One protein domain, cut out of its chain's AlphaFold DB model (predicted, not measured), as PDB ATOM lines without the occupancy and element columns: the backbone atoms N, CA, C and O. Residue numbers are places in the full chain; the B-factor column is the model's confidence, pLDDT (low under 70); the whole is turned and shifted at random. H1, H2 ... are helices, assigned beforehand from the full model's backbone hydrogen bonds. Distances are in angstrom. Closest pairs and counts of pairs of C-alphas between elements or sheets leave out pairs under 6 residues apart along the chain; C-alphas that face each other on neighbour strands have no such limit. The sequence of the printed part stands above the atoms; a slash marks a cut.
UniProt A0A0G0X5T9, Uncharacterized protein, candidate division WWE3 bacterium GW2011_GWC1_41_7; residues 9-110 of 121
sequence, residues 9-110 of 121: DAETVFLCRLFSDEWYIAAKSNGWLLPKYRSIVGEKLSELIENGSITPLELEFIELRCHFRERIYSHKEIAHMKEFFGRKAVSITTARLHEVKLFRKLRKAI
ATOM      1  N   ASP A   9     -48.077   3.895  12.229       89.50
ATOM      2  CA  ASP A   9     -48.513   4.881  13.219       89.50
ATOM      3  C   ASP A   9     -47.321   5.619  13.845       89.50
ATOM      4  O   ASP A   9     -46.173   5.157  13.791       89.50
ATOM      5  N   ALA A  10     -47.599   6.775  14.443       92.06
ATOM      6  CA  ALA A  10     -46.576   7.680  14.943       92.06
ATOM      7  C   ALA A  10     -45.681   7.039  16.015       92.06
ATOM      8  O   ALA A  10     -44.455   7.184  15.995       92.06
ATOM      9  N   GLU A  11     -46.271   6.252  16.914       94.62
ATOM     10  CA  GLU A  11     -45.564   5.538  17.971       94.62
ATOM     11  C   GLU A  11     -44.635   4.464  17.404       94.62
ATOM     12  O   GLU A  11     -43.520   4.271  17.890       94.62
ATOM     13  N   THR A  12     -45.051   3.787  16.336       94.06
ATOM     14  CA  THR A  12     -44.202   2.832  15.623       94.06
ATOM     15  C   THR A  12     -43.020   3.528  14.959       94.06
ATOM     16  O   THR A  12     -41.885   3.083  15.121       94.06
ATOM     17  N   VAL A  13     -43.248   4.649  14.265       93.81
ATOM     18  CA  VAL A  13     -42.154   5.446  13.680       93.81
ATOM     19  C   VAL A  13     -41.198   5.922  14.775       93.81
ATOM     20  O   VAL A  13     -39.979   5.839  14.602       93.81
ATOM     21  N   PHE A  14     -41.727   6.370  15.914       96.19
ATOM     22  CA  PHE A  14     -40.932   6.760  17.074       96.19
ATOM     23  C   PHE A  14     -40.047   5.614  17.573       96.19
ATOM     24  O   PHE A  14     -38.839   5.801  17.716       96.19
ATOM     25  N   LEU A  15     -40.606   4.419  17.785       96.06
ATOM     26  CA  LEU A  15     -39.847   3.252  18.240       96.06
ATOM     27  C   LEU A  15     -38.784   2.806  17.230       96.06
ATOM     28  O   LEU A  15     -37.652   2.515  17.624       96.06
ATOM     29  N   CYS A  16     -39.110   2.809  15.938       94.38
ATOM     30  CA  CYS A  16     -38.156   2.527  14.867       94.38
ATOM     31  C   CYS A  16     -36.988   3.524  14.870       94.38
ATOM     32  O   CYS A  16     -35.831   3.128  14.760       94.38
ATOM     33  N   ARG A  17     -37.257   4.820  15.076       93.94
ATOM     34  CA  ARG A  17     -36.205   5.842  15.225       93.94
ATOM     35  C   ARG A  17     -35.406   5.690  16.514       93.94
ATOM     36  O   ARG A  17     -34.211   5.988  16.537       93.94
ATOM     37  N   LEU A  18     -36.063   5.263  17.588       96.56
ATOM     38  CA  LEU A  18     -35.452   5.142  18.903       96.56
ATOM     39  C   LEU A  18     -34.529   3.930  19.010       96.56
ATOM     40  O   LEU A  18     -33.440   4.068  19.567       96.56
ATOM     41  N   PHE A  19     -34.933   2.774  18.480       95.62
ATOM     42  CA  PHE A  19     -34.202   1.515  18.647       95.62
ATOM     43  C   PHE A  19     -33.650   0.928  17.348       95.62
ATOM     44  O   PHE A  19     -32.531   0.420  17.377       95.62
ATOM     45  N   SER A  20     -34.414   0.991  16.258       93.88
ATOM     46  CA  SER A  20     -34.119   0.597  14.864       93.88
ATOM     47  C   SER A  20     -35.350  -0.069  14.247       93.88
ATOM     48  O   SER A  20     -36.201  -0.617  14.956       93.88
ATOM     49  N   ASP A  21     -35.423  -0.062  12.918       92.69
ATOM     50  CA  ASP A  21     -36.426  -0.823  12.176       92.69
ATOM     51  C   ASP A  21     -36.257  -2.331  12.431       92.69
ATOM     52  O   ASP A  21     -37.236  -3.040  12.658       92.69
ATOM     53  N   GLU A  22     -35.012  -2.816  12.439       94.50
ATOM     54  CA  GLU A  22     -34.665  -4.220  12.666       94.50
ATOM     55  C   GLU A  22     -35.161  -4.702  14.032       94.50
ATOM     56  O   GLU A  22     -35.738  -5.786  14.139       94.50
ATOM     57  N   TRP A  23     -34.999  -3.874  15.070       94.88
ATOM     58  CA  TRP A  23     -35.519  -4.170  16.401       94.88
ATOM     59  C   TRP A  23     -37.047  -4.294  16.404       94.88
ATOM     60  O   TRP A  23     -37.578  -5.271  16.936       94.88
ATOM     61  N   TYR A  24     -37.760  -3.340  15.794       94.56
ATOM     62  CA  TYR A  24     -39.226  -3.355  15.780       94.56
ATOM     63  C   TYR A  24     -39.763  -4.557  15.001       94.56
ATOM     64  O   TYR A  24     -40.651  -5.265  15.482       94.56
ATOM     65  N   ILE A  25     -39.198  -4.828  13.820       93.00
ATOM     66  CA  ILE A  25     -39.584  -5.967  12.981       93.00
ATOM     67  C   ILE A  25     -39.356  -7.282  13.731       93.00
ATOM     68  O   ILE A  25     -40.254  -8.126  13.747       93.00
ATOM     69  N   ALA A  26     -38.209  -7.448  14.398       93.38
ATOM     70  CA  ALA A  26     -37.933  -8.635  15.203       93.38
ATOM     71  C   ALA A  26     -38.925  -8.772  16.370       93.38
ATOM     72  O   ALA A  26     -39.525  -9.833  16.542       93.38
ATOM     73  N   ALA A  27     -39.161  -7.704  17.138       93.00
ATOM     74  CA  ALA A  27     -40.089  -7.725  18.269       93.00
ATOM     75  C   ALA A  27     -41.532  -8.039  17.845       93.00
ATOM     76  O   ALA A  27     -42.226  -8.804  18.518       93.00
ATOM     77  N   LYS A  28     -41.984  -7.471  16.722       91.25
ATOM     78  CA  LYS A  28     -43.321  -7.710  16.169       91.25
ATOM     79  C   LYS A  28     -43.464  -9.134  15.638       91.25
ATOM     80  O   LYS A  28     -44.432  -9.805  15.985       91.25
ATOM     81  N   SER A  29     -42.504  -9.604  14.842       91.31
ATOM     82  CA  SER A  29     -42.571 -10.925  14.193       91.31
ATOM     83  C   SER A  29     -42.511 -12.071  15.200       91.31
ATOM     84  O   SER A  29     -43.194 -13.073  15.028       91.31
ATOM     85  N   ASN A  30     -41.758 -11.900  16.290       91.69
ATOM     86  CA  ASN A  30     -41.709 -12.868  17.387       91.69
ATOM     87  C   ASN A  30     -42.865 -12.712  18.397       91.69
ATOM     88  O   ASN A  30     -42.911 -13.415  19.404       91.69
ATOM     89  N   GLY A  31     -43.789 -11.769  18.180       91.19
ATOM     90  CA  GLY A  31     -44.915 -11.530  19.087       91.19
ATOM     91  C   GLY A  31     -44.513 -11.016  20.476       91.19
ATOM     92  O   GLY A  31     -45.295 -11.143  21.425       91.19
ATOM     93  N   TRP A  32     -43.310 -10.449  20.612       94.44
ATOM     94  CA  TRP A  32     -42.768  -9.936  21.872       94.44
ATOM     95  C   TRP A  32     -43.279  -8.544  22.218       94.44
ATOM     96  O   TRP A  32     -43.291  -8.189  23.390       94.44
ATOM     97  N   LEU A  33     -43.699  -7.750  21.236       93.81
ATOM     98  CA  LEU A  33     -44.189  -6.398  21.488       93.81
ATOM     99  C   LEU A  33     -45.456  -6.431  22.366       93.81
ATOM    100  O   LEU A  33     -46.385  -7.209  22.123       93.81
ATOM    101  N   LEU A  34     -45.499  -5.595  23.406       93.62
ATOM    102  CA  LEU A  34     -46.676  -5.447  24.261       93.62
ATOM    103  C   LEU A  34     -47.847  -4.884  23.445       93.62
ATOM    104  O   LEU A  34     -47.654  -3.890  22.751       93.62
ATOM    105  N   PRO A  35     -49.083  -5.403  23.586       91.06
ATOM    106  CA  PRO A  35     -50.246  -4.846  22.885       91.06
ATOM    107  C   PRO A  35     -50.471  -3.350  23.156       91.06
ATOM    108  O   PRO A  35     -50.940  -2.624  22.287       91.06
ATOM    109  N   LYS A  36     -50.081  -2.881  24.349       93.81
ATOM    110  CA  LYS A  36     -50.208  -1.486  24.798       93.81
ATOM    111  C   LYS A  36     -48.975  -0.608  24.539       93.81
ATOM    112  O   LYS A  36     -48.864   0.456  25.139       93.81
ATOM    113  N   TYR A  37     -48.033  -1.028  23.685       94.25
ATOM    114  CA  TYR A  37     -46.786  -0.276  23.460       94.25
ATOM    115  C   TYR A  37     -47.026   1.183  23.047       94.25
ATOM    116  O   TYR A  37     -46.260   2.051  23.447       94.25
ATOM    117  N   ARG A  38     -48.098   1.461  22.287       92.88
ATOM    118  CA  ARG A  38     -48.448   2.821  21.852       92.88
ATOM    119  C   ARG A  38     -48.764   3.732  23.037       92.88
ATOM    120  O   ARG A  38     -48.182   4.802  23.157       92.88
ATOM    121  N   SER A  39     -49.600   3.263  23.965       95.06
ATOM    122  CA  SER A  39     -49.892   3.986  25.210       95.06
ATOM    123  C   SER A  39     -48.621   4.231  26.024       95.06
ATOM    124  O   SER A  39     -48.411   5.342  26.491       95.06
ATOM    125  N   ILE A  40     -47.724   3.239  26.095       95.94
ATOM    126  CA  ILE A  40     -46.437   3.376  26.796       95.94
ATOM    127  C   ILE A  40     -45.560   4.457  26.147       95.94
ATOM    128  O   ILE A  40     -44.886   5.196  26.858       95.94
ATOM    129  N   VAL A  41     -45.556   4.589  24.813       96.25
ATOM    130  CA  VAL A  41     -44.830   5.680  24.136       96.25
ATOM    131  C   VAL A  41     -45.368   7.040  24.584       96.25
ATOM    132  O   VAL A  41     -44.573   7.896  24.969       96.25
ATOM    133  N   GLY A  42     -46.693   7.218  24.580       93.75
ATOM    134  CA  GLY A  42     -47.337   8.450  25.042       93.75
ATOM    135  C   GLY A  42     -47.005   8.772  26.500       93.75
ATOM    136  O   GLY A  42     -46.517   9.859  26.787       93.75
ATOM    137  N   GLU A  43     -47.174   7.800  27.401       96.25
ATOM    138  CA  GLU A  43     -46.839   7.926  28.827       96.25
ATOM    139  C   GLU A  43     -45.373   8.334  29.028       96.25
ATOM    140  O   GLU A  43     -45.083   9.281  29.754       96.25
ATOM    141  N   LYS A  44     -44.438   7.680  28.327       96.44
ATOM    142  CA  LYS A  44     -43.006   7.988  28.432       96.44
ATOM    143  C   LYS A  44     -42.668   9.386  27.930       96.44
ATOM    144  O   LYS A  44     -41.813  10.041  28.521       96.44
ATOM    145  N   LEU A  45     -43.288   9.850  26.847       95.50
ATOM    146  CA  LEU A  45     -43.070  11.211  26.352       95.50
ATOM    147  C   LEU A  45     -43.628  12.254  27.330       95.50
ATOM    148  O   LEU A  45     -42.922  13.223  27.615       95.50
ATOM    149  N   SER A  46     -44.815  12.016  27.897       94.56
ATOM    150  CA  SER A  46     -45.414  12.861  28.940       94.56
ATOM    151  C   SER A  46     -44.546  12.932  30.201       94.56
ATOM    152  O   SER A  46     -44.212  14.018  30.665       94.56
ATOM    153  N   GLU A  47     -44.064  11.795  30.707       96.31
ATOM    154  CA  GLU A  47     -43.161  11.762  31.867       96.31
ATOM    155  C   GLU A  47     -41.878  12.572  31.617       96.31
ATOM    156  O   GLU A  47     -41.396  13.281  32.501       96.31
ATOM    157  N   LEU A  48     -41.303  12.472  30.411       96.25
ATOM    158  CA  LEU A  48     -40.061  13.165  30.061       96.25
ATOM    159  C   LEU A  48     -40.224  14.679  29.922       96.25
ATOM    160  O   LEU A  48     -39.259  15.400  30.181       96.25
ATOM    161  N   ILE A  49     -41.385  15.164  29.476       94.50
ATOM    162  CA  ILE A  49     -41.656  16.606  29.424       94.50
ATOM    163  C   ILE A  49     -41.955  17.139  30.830       94.50
ATOM    164  O   ILE A  49     -41.402  18.167  31.217       94.50
ATOM    165  N   GLU A  50     -42.740  16.409  31.628       95.69
ATOM    166  CA  GLU A  50     -43.114  16.794  32.995       95.69
ATOM    167  C   GLU A  50     -41.903  16.884  33.928       95.69
ATOM    168  O   GLU A  50     -41.786  17.826  34.709       95.69
ATOM    169  N   ASN A  51     -40.959  15.945  33.821       94.75
ATOM    170  CA  ASN A  51     -39.744  15.960  34.640       94.75
ATOM    171  C   ASN A  51     -38.615  16.839  34.063       94.75
ATOM    172  O   ASN A  51     -37.506  16.848  34.604       94.75
ATOM    173  N   GLY A  52     -38.864  17.549  32.958       93.00
ATOM    174  CA  GLY A  52     -37.894  18.431  32.304       93.00
ATOM    175  C   GLY A  52     -36.737  17.709  31.607       93.00
ATOM    176  O   GLY A  52     -35.769  18.352  31.193       93.00
ATOM    177  N   SER A  53     -36.806  16.381  31.454       93.88
ATOM    178  CA  SER A  53     -35.802  15.619  30.710       93.88
ATOM    179  C   SER A  53     -35.785  16.020  29.250       93.88
ATOM    180  O   SER A  53     -34.702  16.091  28.685       93.88
ATOM    181  N   ILE A  54     -36.930  16.293  28.628       95.25
ATOM    182  CA  ILE A  54     -37.000  16.935  27.310       95.25
ATOM    183  C   ILE A  54     -37.673  18.297  27.424       95.25
ATOM    184  O   ILE A  54     -38.502  18.522  28.294       95.25
ATOM    185  N   THR A  55     -37.295  19.219  26.547       95.12
ATOM    186  CA  THR A  55     -37.948  20.532  26.442       95.12
ATOM    187  C   THR A  55     -39.184  20.465  25.537       95.12
ATOM    188  O   THR A  55     -39.255  19.572  24.689       95.12
ATOM    189  N   PRO A  56     -40.122  21.433  25.620       94.62
ATOM    190  CA  PRO A  56     -41.255  21.506  24.688       94.62
ATOM    191  C   PRO A  56     -40.818  21.536  23.219       94.62
ATOM    192  O   PRO A  56     -41.432  20.909  22.365       94.62
ATOM    193  N   LEU A  57     -39.695  22.200  22.941       94.44
ATOM    194  CA  LEU A  57     -39.123  22.296  21.604       94.44
ATOM    195  C   LEU A  57     -38.509  20.963  21.128       94.44
ATOM    196  O   LEU A  57     -38.595  20.613  19.956       94.44
ATOM    197  N   GLU A  58     -37.898  20.189  22.031       95.56
ATOM    198  CA  GLU A  58     -37.444  18.826  21.720       95.56
ATOM    199  C   GLU A  58     -38.631  17.884  21.468       95.56
ATOM    200  O   GLU A  58     -38.541  17.027  20.589       95.56
ATOM    201  N   LEU A  59     -39.739  18.049  22.199       95.62
ATOM    202  CA  LEU A  59     -40.975  17.304  21.954       95.62
ATOM    203  C   LEU A  59     -41.546  17.632  20.569       95.62
ATOM    204  O   LEU A  59     -41.782  16.718  19.783       95.62
ATOM    205  N   GLU A  60     -41.665  18.911  20.221       95.44
ATOM    206  CA  GLU A  60     -42.120  19.339  18.894       95.44
ATOM    207  C   GLU A  60     -41.239  18.763  17.770       95.44
ATOM    208  O   GLU A  60     -41.737  18.252  16.765       95.44
ATOM    209  N   PHE A  61     -39.917  18.746  17.964       95.44
ATOM    210  CA  PHE A  61     -38.999  18.107  17.021       95.44
ATOM    211  C   PHE A  61     -39.318  16.612  16.830       95.44
ATOM    212  O   PHE A  61     -39.327  16.114  15.699       95.44
ATOM    213  N   ILE A  62     -39.570  15.880  17.922       95.25
ATOM    214  CA  ILE A  62     -39.957  14.459  17.879       95.25
ATOM    215  C   ILE A  62     -41.268  14.304  17.111       95.25
ATOM    216  O   ILE A  62     -41.353  13.444  16.230       95.25
ATOM    217  N   GLU A  63     -42.254  15.152  17.390       94.19
ATOM    218  CA  GLU A  63     -43.569  15.100  16.758       94.19
ATOM    219  C   GLU A  63     -43.495  15.254  15.235       94.19
ATOM    220  O   GLU A  63     -44.074  14.451  14.494       94.19
ATOM    221  N   LEU A  64     -42.710  16.227  14.762       94.12
ATOM    222  CA  LEU A  64     -42.488  16.477  13.336       94.12
ATOM    223  C   LEU A  64     -41.734  15.327  12.649       94.12
ATOM    224  O   LEU A  64     -41.981  15.024  11.478       94.12
ATOM    225  N   ARG A  65     -40.805  14.659  13.345       94.00
ATOM    226  CA  ARG A  65     -40.013  13.546  12.784       94.00
ATOM    227  C   ARG A  65     -40.707  12.189  12.854       94.00
ATOM    228  O   ARG A  65     -40.372  11.312  12.050       94.00
ATOM    229  N   CYS A  66     -41.642  12.005  13.783       91.38
ATOM    230  CA  CYS A  66     -42.275  10.714  14.065       91.38
ATOM    231  C   CYS A  66     -43.739  10.631  13.640       91.38
ATOM    232  O   CYS A  66     -44.394   9.680  14.022       91.38
ATOM    233  N   HIS A  67     -44.246  11.568  12.835       88.00
ATOM    234  CA  HIS A  67     -45.628  11.539  12.336       88.00
ATOM    235  C   HIS A  67     -46.718  11.773  13.397       88.00
ATOM    236  O   HIS A  67     -47.879  11.480  13.148       88.00
ATOM    237  N   PHE A  68     -46.389  12.354  14.555       85.50
ATOM    238  CA  PHE A  68     -47.429  12.797  15.502       85.50
ATOM    239  C   PHE A  68     -48.199  14.027  14.987       85.50
ATOM    240  O   PHE A  68     -49.218  14.418  15.544       85.50
ATOM    241  N   ARG A  69     -47.707  14.644  13.908       85.44
ATOM    242  CA  ARG A  69     -48.391  15.677  13.122       85.44
ATOM    243  C   ARG A  69     -48.875  15.096  11.791       85.44
ATOM    244  O   ARG A  69     -48.580  13.953  11.452       85.44
ATOM    245  N   GLU A  70     -49.531  15.930  10.988       83.00
ATOM    246  CA  GLU A  70     -50.115  15.572   9.682       83.00
ATOM    247  C   GLU A  70     -49.175  14.797   8.742       83.00
ATOM    248  O   GLU A  70     -49.635  14.029   7.903       83.00
ATOM    249  N   ARG A  71     -47.852  14.982   8.862       86.25
ATOM    250  CA  ARG A  71     -46.841  14.271   8.065       86.25
ATOM    251  C   ARG A  71     -45.487  14.202   8.763       86.25
ATOM    252  O   ARG A  71     -45.207  14.964   9.686       86.25
ATOM    253  N   ILE A  72     -44.609  13.344   8.246       88.38
ATOM    254  CA  ILE A  72     -43.191  13.303   8.623       88.38
ATOM    255  C   ILE A  72     -42.420  14.402   7.881       88.38
ATOM    256  O   ILE A  72     -42.339  14.396   6.650       88.38
ATOM    257  N   TYR A  73     -41.780  15.295   8.631       91.19
ATOM    258  CA  TYR A  73     -40.920  16.358   8.105       91.19
ATOM    259  C   TYR A  73     -39.502  15.836   7.899       91.19
ATOM    260  O   TYR A  73     -38.899  15.298   8.820       91.19
ATOM    261  N   SER A  74     -38.941  15.974   6.703       92.44
ATOM    262  CA  SER A  74     -37.572  15.553   6.391       92.44
ATOM    263  C   SER A  74     -36.514  16.415   7.092       92.44
ATOM    264  O   SER A  74     -36.767  17.556   7.473       92.44
ATOM    265  N   HIS A  75     -35.274  15.918   7.186       94.00
ATOM    266  CA  HIS A  75     -34.146  16.721   7.689       94.00
ATOM    267  C   HIS A  75     -33.928  18.012   6.904       94.00
ATOM    268  O   HIS A  75     -33.466  18.988   7.484       94.00
ATOM    269  N   LYS A  76     -34.244  18.019   5.603       93.81
ATOM    270  CA  LYS A  76     -34.164  19.222   4.771       93.81
ATOM    271  C   LYS A  76     -35.147  20.280   5.253       93.81
ATOM    272  O   LYS A  76     -34.764  21.429   5.394       93.81
ATOM    273  N   GLU A  77     -36.383  19.886   5.540       93.75
ATOM    274  CA  GLU A  77     -37.421  20.803   6.016       93.75
ATOM    275  C   GLU A  77     -37.102  21.311   7.420       93.75
ATOM    276  O   GLU A  77     -37.055  22.519   7.636       93.75
ATOM    277  N   ILE A  78     -36.757  20.399   8.333       94.12
ATOM    278  CA  ILE A  78     -36.361  20.742   9.703       94.12
ATOM    279  C   ILE A  78     -35.172  21.704   9.715       94.12
ATOM    280  O   ILE A  78     -35.172  22.656  10.480       94.12
ATOM    281  N   ALA A  79     -34.172  21.516   8.848       93.44
ATOM    282  CA  ALA A  79     -32.992  22.378   8.804       93.44
ATOM    283  C   ALA A  79     -33.312  23.863   8.521       93.44
ATOM    284  O   ALA A  79     -32.515  24.737   8.873       93.44
ATOM    285  N   HIS A  80     -34.472  24.162   7.928       92.56
ATOM    286  CA  HIS A  80     -34.952  25.527   7.707       92.56
ATOM    287  C   HIS A  80     -35.814  26.079   8.858       92.56
ATOM    288  O   HIS A  80     -36.052  27.288   8.904       92.56
ATOM    289  N   MET A  81     -36.233  25.242   9.811       93.50
ATOM    290  CA  MET A  81     -37.029  25.631  10.981       93.50
ATOM    291  C   MET A  81     -36.110  26.214  12.061       93.50
ATOM    292  O   MET A  81     -35.478  25.516  12.853       93.50
ATOM    293  N   LYS A  82     -35.983  27.543  12.032       89.19
ATOM    294  CA  LYS A  82     -34.994  28.314  12.801       89.19
ATOM    295  C   LYS A  82     -35.136  28.178  14.321       89.19
ATOM    296  O   LYS A  82     -34.153  28.382  15.037       89.19
ATOM    297  N   GLU A  83     -36.332  27.875  14.810       91.56
ATOM    298  CA  GLU A  83     -36.636  27.710  16.236       91.56
ATOM    299  C   GLU A  83     -35.774  26.633  16.901       91.56
ATOM    300  O   GLU A  83     -35.165  26.905  17.934       91.56
ATOM    301  N   PHE A  84     -35.565  25.490  16.238       89.81
ATOM    302  CA  PHE A  84     -34.747  24.381  16.750       89.81
ATOM    303  C   PHE A  84     -33.248  24.696  16.845       89.81
ATOM    304  O   PHE A  84     -32.494  23.972  17.497       89.81
ATOM    305  N   PHE A  85     -32.786  25.762  16.182       89.81
ATOM    306  CA  PHE A  85     -31.360  26.003  15.954       89.81
ATOM    307  C   PHE A  85     -30.889  27.409  16.334       89.81
ATOM    308  O   PHE A  85     -29.849  27.862  15.852       89.81
ATOM    309  N   GLY A  86     -31.617  28.103  17.213       87.25
ATOM    310  CA  GLY A  86     -31.211  29.423  17.702       87.25
ATOM    311  C   GLY A  86     -31.412  30.528  16.666       87.25
ATOM    312  O   GLY A  86     -30.526  31.348  16.445       87.25
ATOM    313  N   ARG A  87     -32.582  30.538  16.016       89.56
ATOM    314  CA  ARG A  87     -33.023  31.549  15.039       89.56
ATOM    315  C   ARG A  87     -32.227  31.580  13.725       89.56
ATOM    316  O   ARG A  87     -32.288  32.566  12.990       89.56
ATOM    317  N   LYS A  88     -31.550  30.486  13.366       89.88
ATOM    318  CA  LYS A  88     -30.845  30.337  12.080       89.88
ATOM    319  C   LYS A  88     -31.217  29.040  11.371       89.88
ATOM    320  O   LYS A  88     -31.496  28.037  12.014       89.88
ATOM    321  N   ALA A  89     -31.203  29.078  10.043       89.12
ATOM    322  CA  ALA A  89     -31.239  27.856   9.253       89.12
ATOM    323  C   ALA A  89     -29.880  27.154   9.367       89.12
ATOM    324  O   ALA A  89     -28.843  27.804   9.537       89.12
ATOM    325  N   VAL A  90     -29.885  25.831   9.285       93.19
ATOM    326  CA  VAL A  90     -28.684  25.001   9.402       93.19
ATOM    327  C   VAL A  90     -28.549  24.070   8.204       93.19
ATOM    328  O   VAL A  90     -29.412  24.010   7.334       93.19
ATOM    329  N   SER A  91     -27.440  23.335   8.137       95.62
ATOM    330  CA  SER A  91     -27.284  22.281   7.135       95.62
ATOM    331  C   SER A  91     -28.142  21.057   7.483       95.62
ATOM    332  O   SER A  91     -28.423  20.788   8.655       95.62
ATOM    333  N   ILE A  92     -28.471  20.244   6.475       95.50
ATOM    334  CA  ILE A  92     -29.137  18.943   6.667       95.50
ATOM    335  C   ILE A  92     -28.335  18.065   7.640       95.50
ATOM    336  O   ILE A  92     -28.906  17.421   8.518       95.50
ATOM    337  N   THR A  93     -27.003  18.073   7.534       96.38
ATOM    338  CA  THR A  93     -26.106  17.333   8.434       96.38
ATOM    339  C   THR A  93     -26.260  17.784   9.882       96.38
ATOM    340  O   THR A  93     -26.336  16.951  10.781       96.38
ATOM    341  N   THR A  94     -26.375  19.090  10.126       94.00
ATOM    342  CA  THR A  94     -26.608  19.637  11.467       94.00
ATOM    343  C   THR A  94     -27.960  19.193  12.026       94.00
ATOM    344  O   THR A  94     -28.019  18.769  13.180       94.00
ATOM    345  N   ALA A  95     -29.022  19.207  11.214       94.56
ATOM    346  CA  ALA A  95     -30.337  18.707  11.622       94.56
ATOM    347  C   ALA A  95     -30.310  17.198  11.944       94.56
ATOM    348  O   ALA A  95     -30.871  16.769  12.951       94.56
ATOM    349  N   ARG A  96     -29.589  16.390  11.150       95.19
ATOM    350  CA  ARG A  96     -29.370  14.956  11.432       95.19
ATOM    351  C   ARG A  96     -28.628  14.744  12.748       95.19
ATOM    352  O   ARG A  96     -29.032  13.911  13.550       95.19
ATOM    353  N   LEU A  97     -27.561  15.508  12.992       96.00
ATOM    354  CA  LEU A  97     -26.798  15.436  14.241       96.00
ATOM    355  C   LEU A  97     -27.643  15.830  15.456       96.00
ATOM    356  O   LEU A  97     -27.475  15.242  16.523       96.00
ATOM    357  N   HIS A  98     -28.545  16.801  15.300       95.19
ATOM    358  CA  HIS A  98     -29.501  17.170  16.338       95.19
ATOM    359  C   HIS A  98     -30.443  16.002  16.664       95.19
ATOM    360  O   HIS A  98     -30.507  15.601  17.824       95.19
ATOM    361  N   GLU A  99     -31.065  15.378  15.651       95.50
ATOM    362  CA  GLU A  99     -31.903  14.179  15.844       95.50
ATOM    363  C   GLU A  99     -31.116  13.063  16.548       95.50
ATOM    364  O   GLU A  99     -31.556  12.535  17.564       95.50
ATOM    365  N   VAL A 100     -29.899  12.750  16.089       96.00
ATOM    366  CA  VAL A 100     -29.063  11.702  16.704       96.00
ATOM    367  C   VAL A 100     -28.778  11.993  18.180       96.00
ATOM    368  O   VAL A 100     -28.846  11.083  19.012       96.00
ATOM    369  N   LYS A 101     -28.461  13.244  18.533       96.00
ATOM    370  CA  LYS A 101     -28.210  13.638  19.929       96.00
ATOM    371  C   LYS A 101     -29.471  13.508  20.782       96.00
ATOM    372  O   LYS A 101     -29.376  12.954  21.879       96.00
ATOM    373  N   LEU A 102     -30.617  13.951  20.266       96.50
ATOM    374  CA  LEU A 102     -31.908  13.859  20.942       96.50
ATOM    375  C   LEU A 102     -32.317  12.399  21.171       96.50
ATOM    376  O   LEU A 102     -32.534  11.986  22.305       96.50
ATOM    377  N   PHE A 103     -32.296  11.554  20.142       96.25
ATOM    378  CA  PHE A 103     -32.652  10.139  20.291       96.25
ATOM    379  C   PHE A 103     -31.632   9.345  21.121       96.25
ATOM    380  O   PHE A 103     -31.979   8.367  21.783       96.25
ATOM    381  N   ARG A 104     -30.362   9.773  21.169       95.94
ATOM    382  CA  ARG A 104     -29.383   9.226  22.123       95.94
ATOM    383  C   ARG A 104     -29.735   9.580  23.569       95.94
ATOM    384  O   ARG A 104     -29.534   8.748  24.450       95.94
ATOM    385  N   LYS A 105     -30.230  10.794  23.818       95.19
ATOM    386  CA  LYS A 105     -30.731  11.230  25.129       95.19
ATOM    387  C   LYS A 105     -31.968  10.417  25.524       95.19
ATOM    388  O   LYS A 105     -31.958   9.823  26.596       95.19
ATOM    389  N   LEU A 106     -32.943  10.264  24.623       96.44
ATOM    390  CA  LEU A 106     -34.151   9.459  24.853       96.44
ATOM    391  C   LEU A 106     -33.835   7.999  25.211       96.44
ATOM    392  O   LEU A 106     -34.360   7.495  26.197       96.44
ATOM    393  N   ARG A 107     -32.902   7.338  24.509       95.31
ATOM    394  CA  ARG A 107     -32.475   5.953  24.819       95.31
ATOM    395  C   ARG A 107     -31.884   5.764  26.223       95.31
ATOM    396  O   ARG A 107     -31.769   4.636  26.718       95.31
ATOM    397  N   LYS A 108     -31.448   6.840  26.885       93.56
ATOM    398  CA  LYS A 108     -31.009   6.752  28.284       93.56
ATOM    399  C   LYS A 108     -32.192   6.580  29.231       93.56
ATOM    400  O   LYS A 108     -32.035   5.830  30.190       93.56
ATOM    401  N   ALA A 109     -33.329   7.197  28.927       94.00
ATOM    402  CA  ALA A 109     -34.514   7.190  29.773       94.00
ATOM    403  C   ALA A 109     -35.546   6.125  29.372       94.00
ATOM    404  O   ALA A 109     -36.152   5.510  30.238       94.00
ATOM    405  N   ILE A 110     -35.693   5.861  28.075       96.19
ATOM    406  CA  ILE A 110     -36.633   4.888  27.520       96.19
ATOM    407  C   ILE A 110     -35.856   3.640  27.088       96.19
ATOM    408  O   ILE A 110     -34.907   3.732  26.301       96.19
TER     409      ILE A 110
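Overview. This is residues 9 to 110 of the 121 residues of an uncharacterized protein of candidate division WWE3 bacterium GW2011_GWC1_41_7 (UniProt A0A0G0X5T9). The longest helix, H7, runs along one side of a group of crossed helices, and H1 crosses from H7 to H3 like a short bridge, while H3 and H4 fold back on each other as a hairpin. H2 lies at one end of the long axis, where residues 26 to 31 stick out, and the short helices H5 and H6 lie toward the other end. The printed part has 102 residues with seven named helices, H1 to H7 in chain order, and no named strand; the class is all helix. The whole is compact, with a radius of gyration of the C-alphas of 14.1 A, but elongated in outline, spanning 44 by 28 by 26 A.

Along the chain. H7, residues 92 to 109, is 26.5 A long, from C-alpha 92 at (-29.137, 18.943, 6.667) to C-alpha 109 at (-34.514, 7.190, 29.773). H3, residues 37 to 50, is 19.9 A long. H4, residues 56 to 65, measures 14.4 A and H1, residues 10 to 19, 14.3 A; H1 begins at C-alpha 10 at (-46.576, 7.680, 14.943). H2 is residues 21 to 29, H5 residues 75 to 80 and H6 residues 82 to 85.

Arrangement. H1 is the hub and touches three helices. H7 touches it with residues 103 to 107 alone, about perpendicular at 86 degrees; the closest C-alphas, of Leu 18 and Phe 103, are 5.9 A apart. H3 touches H1 with residues 38 to 42 alone, about perpendicular at 77 degrees, closest at the C-alphas of Glu 11 and Arg 38, 5.5 A. H2 touches H1 at a steep tilt of 66 degrees, opposite ways, closest at the C-alphas of Cys 16 and Tyr 24, 6.0 A. H3 and H4, a helical hairpin, only just touch, with 3 pairs of C-alphas within 8 A, the closest those of Ile 49 and Pro 56 at 6.8 A; their tilt is a shallow 29 degrees. H5 touches H7 at residues 92 to 96 alone, closest at the C-alphas of Ala 79 and Ala 95, 5.3 A. H6 only just touches H4, with 3 pairs within 8 A, the closest the C-alphas of Leu 57 and Phe 84 at 6.9 A. H2 and H7 are apart. In H1, H2, H3 and H4 every O i to N i+4 pair is within hydrogen-bond range, in H7 12 of 14 and in H5 1 of 2; H6 is too short for such a pair.

Size, cuts and confidence. The two C-alphas farthest apart, of Asn 30 and Arg 87, are 45.3 A from each other. The printed part has no cut and no long link. The mean pLDDT of the printed part is 93.5, and no printed residue is under 70.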